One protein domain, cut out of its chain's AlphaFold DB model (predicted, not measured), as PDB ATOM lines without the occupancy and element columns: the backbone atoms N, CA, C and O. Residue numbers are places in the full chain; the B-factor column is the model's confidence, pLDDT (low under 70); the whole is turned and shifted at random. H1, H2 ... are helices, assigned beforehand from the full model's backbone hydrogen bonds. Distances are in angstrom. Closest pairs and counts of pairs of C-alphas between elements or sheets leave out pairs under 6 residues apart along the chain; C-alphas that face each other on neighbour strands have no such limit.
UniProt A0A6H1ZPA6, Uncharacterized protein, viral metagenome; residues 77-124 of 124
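Overview. This is residues 77 to 124 of the 124 residues of an uncharacterized protein of viral metagenome (UniProt A0A6H1ZPA6). Two helices, H1 and H2, cross as an X near their middles, joined by a loop, and a shorter third helix, H3, turns off the far end of H2 at a corner like an arm. Residues 107 to 124, of which 107 to 111 belong to H2 and 113 to 121 to H3, stick out from the crossed pair, as do residues 91 to 96, of which 91 is the last residue of H1. The printed part has 48 residues with three named helices, in the order H1, H2, H3, and no named strand; the class is all helix. It is loose, with a radius of gyration of the C-alphas of 12.3 A, and elongated, spanning 35 by 19 by 18 A.

Along the chain. Find C-alpha 77 at (-26.515, 4.768, -77.384); from there H1 runs through residues 77 to 91, 21.2 A long. Go on to C-alpha 98 at (-45.080, 3.325, -81.591), where H2 begins; it holds residues 98 to 111 and is 19.7 A long. H3, residues 113 to 121, measures 12.3 A and ends at C-alpha 121, at (-21.368, -11.179, -69.426).

Arrangement. Look first at Ile 85 and Tyr 102, where H1 and H2 touch: their closest C-alphas are 6.6 A apart. The two run opposite ways at a steep tilt of 58 degrees. H2 and H3 are close but not clearly touching, with the closest C-alphas, those of Ile 109 and Ile 116, 7.9 A apart. Their lines are only just about perpendicular, at 72 degrees. H1 and H3 are apart. In H1, H2 and H3 every O i to N i+4 pair is within hydrogen-bond range.

Size, cuts and confidence. The two farthest C-alphas, those of Thr 95 and Asn 124, are 36.5 A apart. The printed part has no cut. The link from H1 to H2 is short, with 6 residues, and that from H2 to H3 is tight, with 1 residue. The mean pLDDT of the printed part is 89.0; look at residue 124, the chain's last, for the one value under 70.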
ATOM      1  N   ARG A  77     -26.014   6.125 -77.683       78.56
ATOM      2  CA  ARG A  77     -26.515   4.768 -77.384       78.56
ATOM      3  C   ARG A  77     -28.046   4.735 -77.268       78.56
ATOM      4  O   ARG A  77     -28.669   3.799 -77.750       78.56
ATOM      5  N   SER A  78     -28.641   5.802 -76.731       78.75
ATOM      6  CA  SER A  78     -30.096   5.981 -76.660       78.75
ATOM      7  C   SER A  78     -30.748   6.060 -78.048       78.75
ATOM      8  O   SER A  78     -31.722   5.360 -78.300       78.75
ATOM      9  N   GLN A  79     -30.176   6.824 -78.985       76.44
ATOM     10  CA  GLN A  79     -30.692   6.901 -80.359       76.44
ATOM     11  C   GLN A  79     -30.583   5.563 -81.100       76.44
ATOM     12  O   GLN A  79     -31.471   5.222 -81.880       76.44
ATOM     13  N   LYS A  80     -29.507   4.804 -80.856       79.44
ATOM     14  CA  LYS A  80     -29.343   3.456 -81.417       79.44
ATOM     15  C   LYS A  80     -30.400   2.494 -80.864       79.44
ATOM     16  O   LYS A  80     -31.022   1.780 -81.642       79.44
ATOM     17  N   LEU A  81     -30.644   2.526 -79.551       87.56
ATOM     18  CA  LEU A  81     -31.675   1.707 -78.913       87.56
ATOM     19  C   LEU A  81     -33.080   2.048 -79.429       87.56
ATOM     20  O   LEU A  81     -33.822   1.150 -79.812       87.56
ATOM     21  N   HIS A  82     -33.418   3.335 -79.512       85.00
ATOM     22  CA  HIS A  82     -34.697   3.783 -80.061       85.00
ATOM     23  C   HIS A  82     -34.899   3.305 -81.505       85.00
ATOM     24  O   HIS A  82     -35.968   2.807 -81.848       85.00
ATOM     25  N   GLY A  83     -33.871   3.420 -82.353       81.00
ATOM     26  CA  GLY A  83     -33.918   2.898 -83.721       81.00
ATOM     27  C   GLY A  83     -34.151   1.384 -83.766       81.00
ATOM     28  O   GLY A  83     -34.999   0.919 -84.518       81.00
ATOM     29  N   ALA A  84     -33.465   0.617 -82.913       85.62
ATOM     30  CA  ALA A  84     -33.653  -0.832 -82.829       85.62
ATOM     31  C   ALA A  84     -35.078  -1.219 -82.395       85.62
ATOM     32  O   ALA A  84     -35.656  -2.154 -82.950       85.62
ATOM     33  N   ILE A  85     -35.664  -0.485 -81.444       91.44
ATOM     34  CA  ILE A  85     -37.049  -0.702 -80.999       91.44
ATOM     35  C   ILE A  85     -38.036  -0.390 -82.131       91.44
ATOM     36  O   ILE A  85     -38.965  -1.165 -82.350       91.44
ATOM     37  N   TRP A  86     -37.814   0.689 -82.886       86.88
ATOM     38  CA  TRP A  86     -38.650   1.057 -84.034       86.88
ATOM     39  C   TRP A  86     -38.627   0.010 -85.149       86.88
ATOM     40  O   TRP A  86     -39.681  -0.400 -85.631       86.88
ATOM     41  N   ILE A  87     -37.441  -0.489 -85.510       84.69
ATOM     42  CA  ILE A  87     -37.307  -1.574 -86.493       84.69
ATOM     43  C   ILE A  87     -38.079  -2.806 -86.017       84.69
ATOM     44  O   ILE A  87     -38.844  -3.394 -86.776       84.69
ATOM     45  N   ASN A  88     -37.916  -3.177 -84.747       88.38
ATOM     46  CA  ASN A  88     -38.595  -4.327 -84.168       88.38
ATOM     47  C   ASN A  88     -40.131  -4.170 -84.185       88.38
ATOM     48  O   ASN A  88     -40.824  -5.109 -84.563       88.38
ATOM     49  N   TRP A  89     -40.650  -2.986 -83.845       91.00
ATOM     50  CA  TRP A  89     -42.080  -2.661 -83.912       91.00
ATOM     51  C   TRP A  89     -42.646  -2.826 -85.329       91.00
ATOM     52  O   TRP A  89     -43.625  -3.547 -85.521       91.00
ATOM     53  N   ASN A  90     -41.972  -2.246 -86.329       83.31
ATOM     54  CA  ASN A  90     -42.367  -2.371 -87.735       83.31
ATOM     55  C   ASN A  90     -42.332  -3.818 -88.229       83.31
ATOM     56  O   ASN A  90     -43.251  -4.263 -88.911       83.31
ATOM     57  N   MET A  91     -41.283  -4.572 -87.881       84.75
ATOM     58  CA  MET A  91     -41.146  -5.974 -88.291       84.75
ATOM     59  C   MET A  91     -42.242  -6.869 -87.710       84.75
ATOM     60  O   MET A  91     -42.607  -7.863 -88.333       84.75
ATOM     61  N   GLN A  92     -42.762  -6.534 -86.529       86.88
ATOM     62  CA  GLN A  92     -43.855  -7.278 -85.911       86.88
ATOM     63  C   GLN A  92     -45.235  -6.913 -86.479       86.88
ATOM     64  O   GLN A  92     -46.207  -7.592 -86.156       86.88
ATOM     65  N   GLY A  93     -45.338  -5.877 -87.323       83.00
ATOM     66  CA  GLY A  93     -46.608  -5.450 -87.917       83.00
ATOM     67  C   GLY A  93     -47.660  -5.089 -86.866       83.00
ATOM     68  O   GLY A  93     -48.844  -5.368 -87.053       83.00
ATOM     69  N   LEU A  94     -47.220  -4.546 -85.728       84.12
ATOM     70  CA  LEU A  94     -48.099  -4.257 -84.601       84.12
ATOM     71  C   LEU A  94     -49.034  -3.095 -84.938       84.12
ATOM     72  O   LEU A  94     -48.637  -2.114 -85.556       84.12
ATOM     73  N   THR A  95     -50.283  -3.198 -84.488       87.06
ATOM     74  CA  THR A  95     -51.284  -2.132 -84.645       87.06
ATOM     75  C   THR A  95     -51.226  -1.095 -83.527       87.06
ATOM     76  O   THR A  95     -51.939  -0.098 -83.585       87.06
ATOM     77  N   GLU A  96     -50.460  -1.360 -82.463       91.62
ATOM     78  CA  GLU A  96     -50.295  -0.410 -81.364       91.62
ATOM     79  C   GLU A  96     -49.413   0.764 -81.787       91.62
ATOM     80  O   GLU A  96     -48.492   0.589 -82.583       91.62
ATOM     81  N   ASP A  97     -49.687   1.945 -81.238       92.81
ATOM     82  CA  ASP A  97     -48.894   3.141 -81.504       92.81
ATOM     83  C   ASP A  97     -47.434   2.959 -81.054       92.81
ATOM     84  O   ASP A  97     -47.147   2.331 -80.026       92.81
ATOM     85  N   PHE A  98     -46.504   3.508 -81.837       89.38
ATOM     86  CA  PHE A  98     -45.080   3.325 -81.591       89.38
ATOM     87  C   PHE A  98     -44.633   3.907 -80.244       89.38
ATOM     88  O   PHE A  98     -43.809   3.280 -79.580       89.38
ATOM     89  N   ASP A  99     -45.178   5.042 -79.798       88.88
ATOM     90  CA  ASP A  99     -44.763   5.653 -78.532       88.88
ATOM     91  C   ASP A  99     -45.170   4.765 -77.346       88.88
ATOM     92  O   ASP A  99     -44.378   4.541 -76.424       88.88
ATOM     93  N   GLN A 100     -46.358   4.152 -77.419       92.56
ATOM     94  CA  GLN A 100     -46.817   3.174 -76.426       92.56
ATOM     95  C   GLN A 100     -45.953   1.909 -76.427       92.56
ATOM     96  O   GLN A 100     -45.600   1.385 -75.365       92.56
ATOM     97  N   TYR A 101     -45.598   1.409 -77.613       94.31
ATOM     98  CA  TYR A 101     -44.702   0.263 -77.735       94.31
ATOM     99  C   TYR A 101     -43.324   0.577 -77.154       94.31
ATOM    100  O   TYR A 101     -42.781  -0.205 -76.370       94.31
ATOM    101  N   TYR A 102     -42.767   1.734 -77.512       93.12
ATOM    102  CA  TYR A 102     -41.471   2.196 -77.050       93.12
ATOM    103  C   TYR A 102     -41.433   2.292 -75.525       93.12
ATOM    104  O   TYR A 102     -40.526   1.728 -74.910       93.12
ATOM    105  N   GLU A 103     -42.440   2.904 -74.899       94.81
ATOM    106  CA  GLU A 103     -42.533   3.001 -73.441       94.81
ATOM    107  C   GLU A 103     -42.557   1.613 -72.778       94.81
ATOM    108  O   GLU A 103     -41.771   1.346 -71.864       94.81
ATOM    109  N   LYS A 104     -43.365   0.679 -73.298       95.50
ATOM    110  CA  LYS A 104     -43.406  -0.711 -72.811       95.50
ATOM    111  C   LYS A 104     -42.049  -1.402 -72.914       95.50
ATOM    112  O   LYS A 104     -41.647  -2.097 -71.978       95.50
ATOM    113  N   GLN A 105     -41.342  -1.253 -74.036       95.75
ATOM    114  CA  GLN A 105     -40.019  -1.862 -74.197       95.75
ATOM    115  C   GLN A 105     -38.989  -1.217 -73.273       95.75
ATOM    116  O   GLN A 105     -38.189  -1.931 -72.674       95.75
ATOM    117  N   MET A 106     -39.035   0.104 -73.095       95.12
ATOM    118  CA  MET A 106     -38.146   0.798 -72.167       95.12
ATOM    119  C   MET A 106     -38.354   0.321 -70.730       95.12
ATOM    120  O   MET A 106     -37.368   0.018 -70.063       95.12
ATOM    121  N   ILE A 107     -39.606   0.154 -70.288       96.31
ATOM    122  CA  ILE A 107     -39.932  -0.415 -68.970       96.31
ATOM    123  C   ILE A 107     -39.379  -1.837 -68.835       96.31
ATOM    124  O   ILE A 107     -38.794  -2.177 -67.810       96.31
ATOM    125  N   LYS A 108     -39.527  -2.686 -69.858       95.62
ATOM    126  CA  LYS A 108     -38.969  -4.046 -69.823       95.62
ATOM    127  C   LYS A 108     -37.446  -4.029 -69.720       95.62
ATOM    128  O   LYS A 108     -36.895  -4.724 -68.875       95.62
ATOM    129  N   ILE A 109     -36.772  -3.229 -70.545       94.94
ATOM    130  CA  ILE A 109     -35.307  -3.138 -70.555       94.94
ATOM    131  C   ILE A 109     -34.782  -2.666 -69.199       94.94
ATOM    132  O   ILE A 109     -33.791  -3.203 -68.718       94.94
ATOM    133  N   THR A 110     -35.433  -1.683 -68.572       94.44
ATOM    134  CA  THR A 110     -35.015  -1.190 -67.253       94.44
ATOM    135  C   THR A 110     -35.337  -2.177 -66.135       94.44
ATOM    136  O   THR A 110     -34.517  -2.346 -65.237       94.44
ATOM    137  N   THR A 111     -36.487  -2.854 -66.199       97.19
ATOM    138  CA  THR A 111     -36.911  -3.841 -65.192       97.19
ATOM    139  C   THR A 111     -35.991  -5.056 -65.178       97.19
ATOM    140  O   THR A 111     -35.587  -5.499 -64.110       97.19
ATOM    141  N   TYR A 112     -35.627  -5.559 -66.360       96.88
ATOM    142  CA  TYR A 112     -34.788  -6.751 -66.525       96.88
ATOM    143  C   TYR A 112     -33.310  -6.416 -66.773       96.88
ATOM    144  O   TYR A 112     -32.564  -7.214 -67.345       96.88
ATOM    145  N   LEU A 113     -32.876  -5.205 -66.408       94.94
ATOM    146  CA  LEU A 113     -31.507  -4.758 -66.651       94.94
ATOM    147  C   LEU A 113     -30.455  -5.683 -66.002       94.94
ATOM    148  O   LEU A 113     -29.484  -6.003 -66.691       94.94
ATOM    149  N   PRO A 114     -30.615  -6.153 -64.745       95.88
ATOM    150  CA  PRO A 114     -29.661  -7.083 -64.137       95.88
ATOM    151  C   PRO A 114     -29.518  -8.394 -64.921       95.88
ATOM    152  O   PRO A 114     -28.405  -8.856 -65.166       95.88
ATOM    153  N   GLU A 115     -30.628  -8.980 -65.366       96.19
ATOM    154  CA  GLU A 115     -30.646 -10.225 -66.134       96.19
ATOM    155  C   GLU A 115     -30.014 -10.045 -67.513       96.19
ATOM    156  O   GLU A 115     -29.260 -10.909 -67.961       96.19
ATOM    157  N   ILE A 116     -30.275  -8.909 -68.170       93.19
ATOM    158  CA  ILE A 116     -29.648  -8.551 -69.448       93.19
ATOM    159  C   ILE A 116     -28.129  -8.444 -69.280       93.19
ATOM    160  O   ILE A 116     -27.395  -8.988 -70.101       93.19
ATOM    161  N   ILE A 117     -27.650  -7.772 -68.225       94.25
ATOM    162  CA  ILE A 117     -26.212  -7.638 -67.953       94.25
ATOM    163  C   ILE A 117     -25.588  -9.017 -67.734       94.25
ATOM    164  O   ILE A 117     -24.658  -9.372 -68.457       94.25
ATOM    165  N   ASN A 118     -26.153  -9.824 -66.833       96.00
ATOM    166  CA  ASN A 118     -25.651 -11.169 -66.543       96.00
ATOM    167  C   ASN A 118     -25.591 -12.037 -67.812       96.00
ATOM    168  O   ASN A 118     -24.600 -12.715 -68.070       96.00
ATOM    169  N   PHE A 119     -26.636 -11.993 -68.643       94.00
ATOM    170  CA  PHE A 119     -26.680 -12.738 -69.901       94.00
ATOM    171  C   PHE A 119     -25.587 -12.312 -70.892       94.00
ATOM    172  O   PHE A 119     -25.020 -13.158 -71.587       94.00
ATOM    173  N   LEU A 120     -25.299 -11.012 -70.983       91.88
ATOM    174  CA  LEU A 120     -24.263 -10.483 -71.870       91.88
ATOM    175  C   LEU A 120     -22.854 -10.805 -71.360       91.88
ATOM    176  O   LEU A 120     -21.978 -11.094 -72.168       91.88
ATOM    177  N   GLU A 121     -22.644 -10.798 -70.044       92.94
ATOM    178  CA  GLU A 121     -21.368 -11.179 -69.426       92.94
ATOM    179  C   GLU A 121     -21.049 -12.662 -69.629       92.94
ATOM    180  O   GLU A 121     -19.907 -12.998 -69.908       92.94
ATOM    181  N   MET A 122     -22.051 -13.546 -69.590       89.06
ATOM    182  CA  MET A 122     -21.868 -14.978 -69.873       89.06
ATOM    183  C   MET A 122     -21.534 -15.292 -71.342       89.06
ATOM    184  O   MET A 122     -21.192 -16.431 -71.663       89.06
ATOM    185  N   ARG A 123     -21.706 -14.327 -72.250       72.06
ATOM    186  CA  ARG A 123     -21.478 -14.490 -73.693       72.06
ATOM    187  C   ARG A 123     -20.161 -13.893 -74.189       72.06
ATOM    188  O   ARG A 123     -19.838 -14.113 -75.356       72.06
ATOM    189  N   ASN A 124     -19.450 -13.154 -73.340       57.44
ATOM    190  CA  ASN A 124     -18.109 -12.632 -73.613       57.44
ATOM    191  C   ASN A 124     -17.042 -13.558 -73.024       57.44
ATOM    192  O   ASN A 124     -15.936 -13.579 -73.604       57.44
TER     193      ASN A 124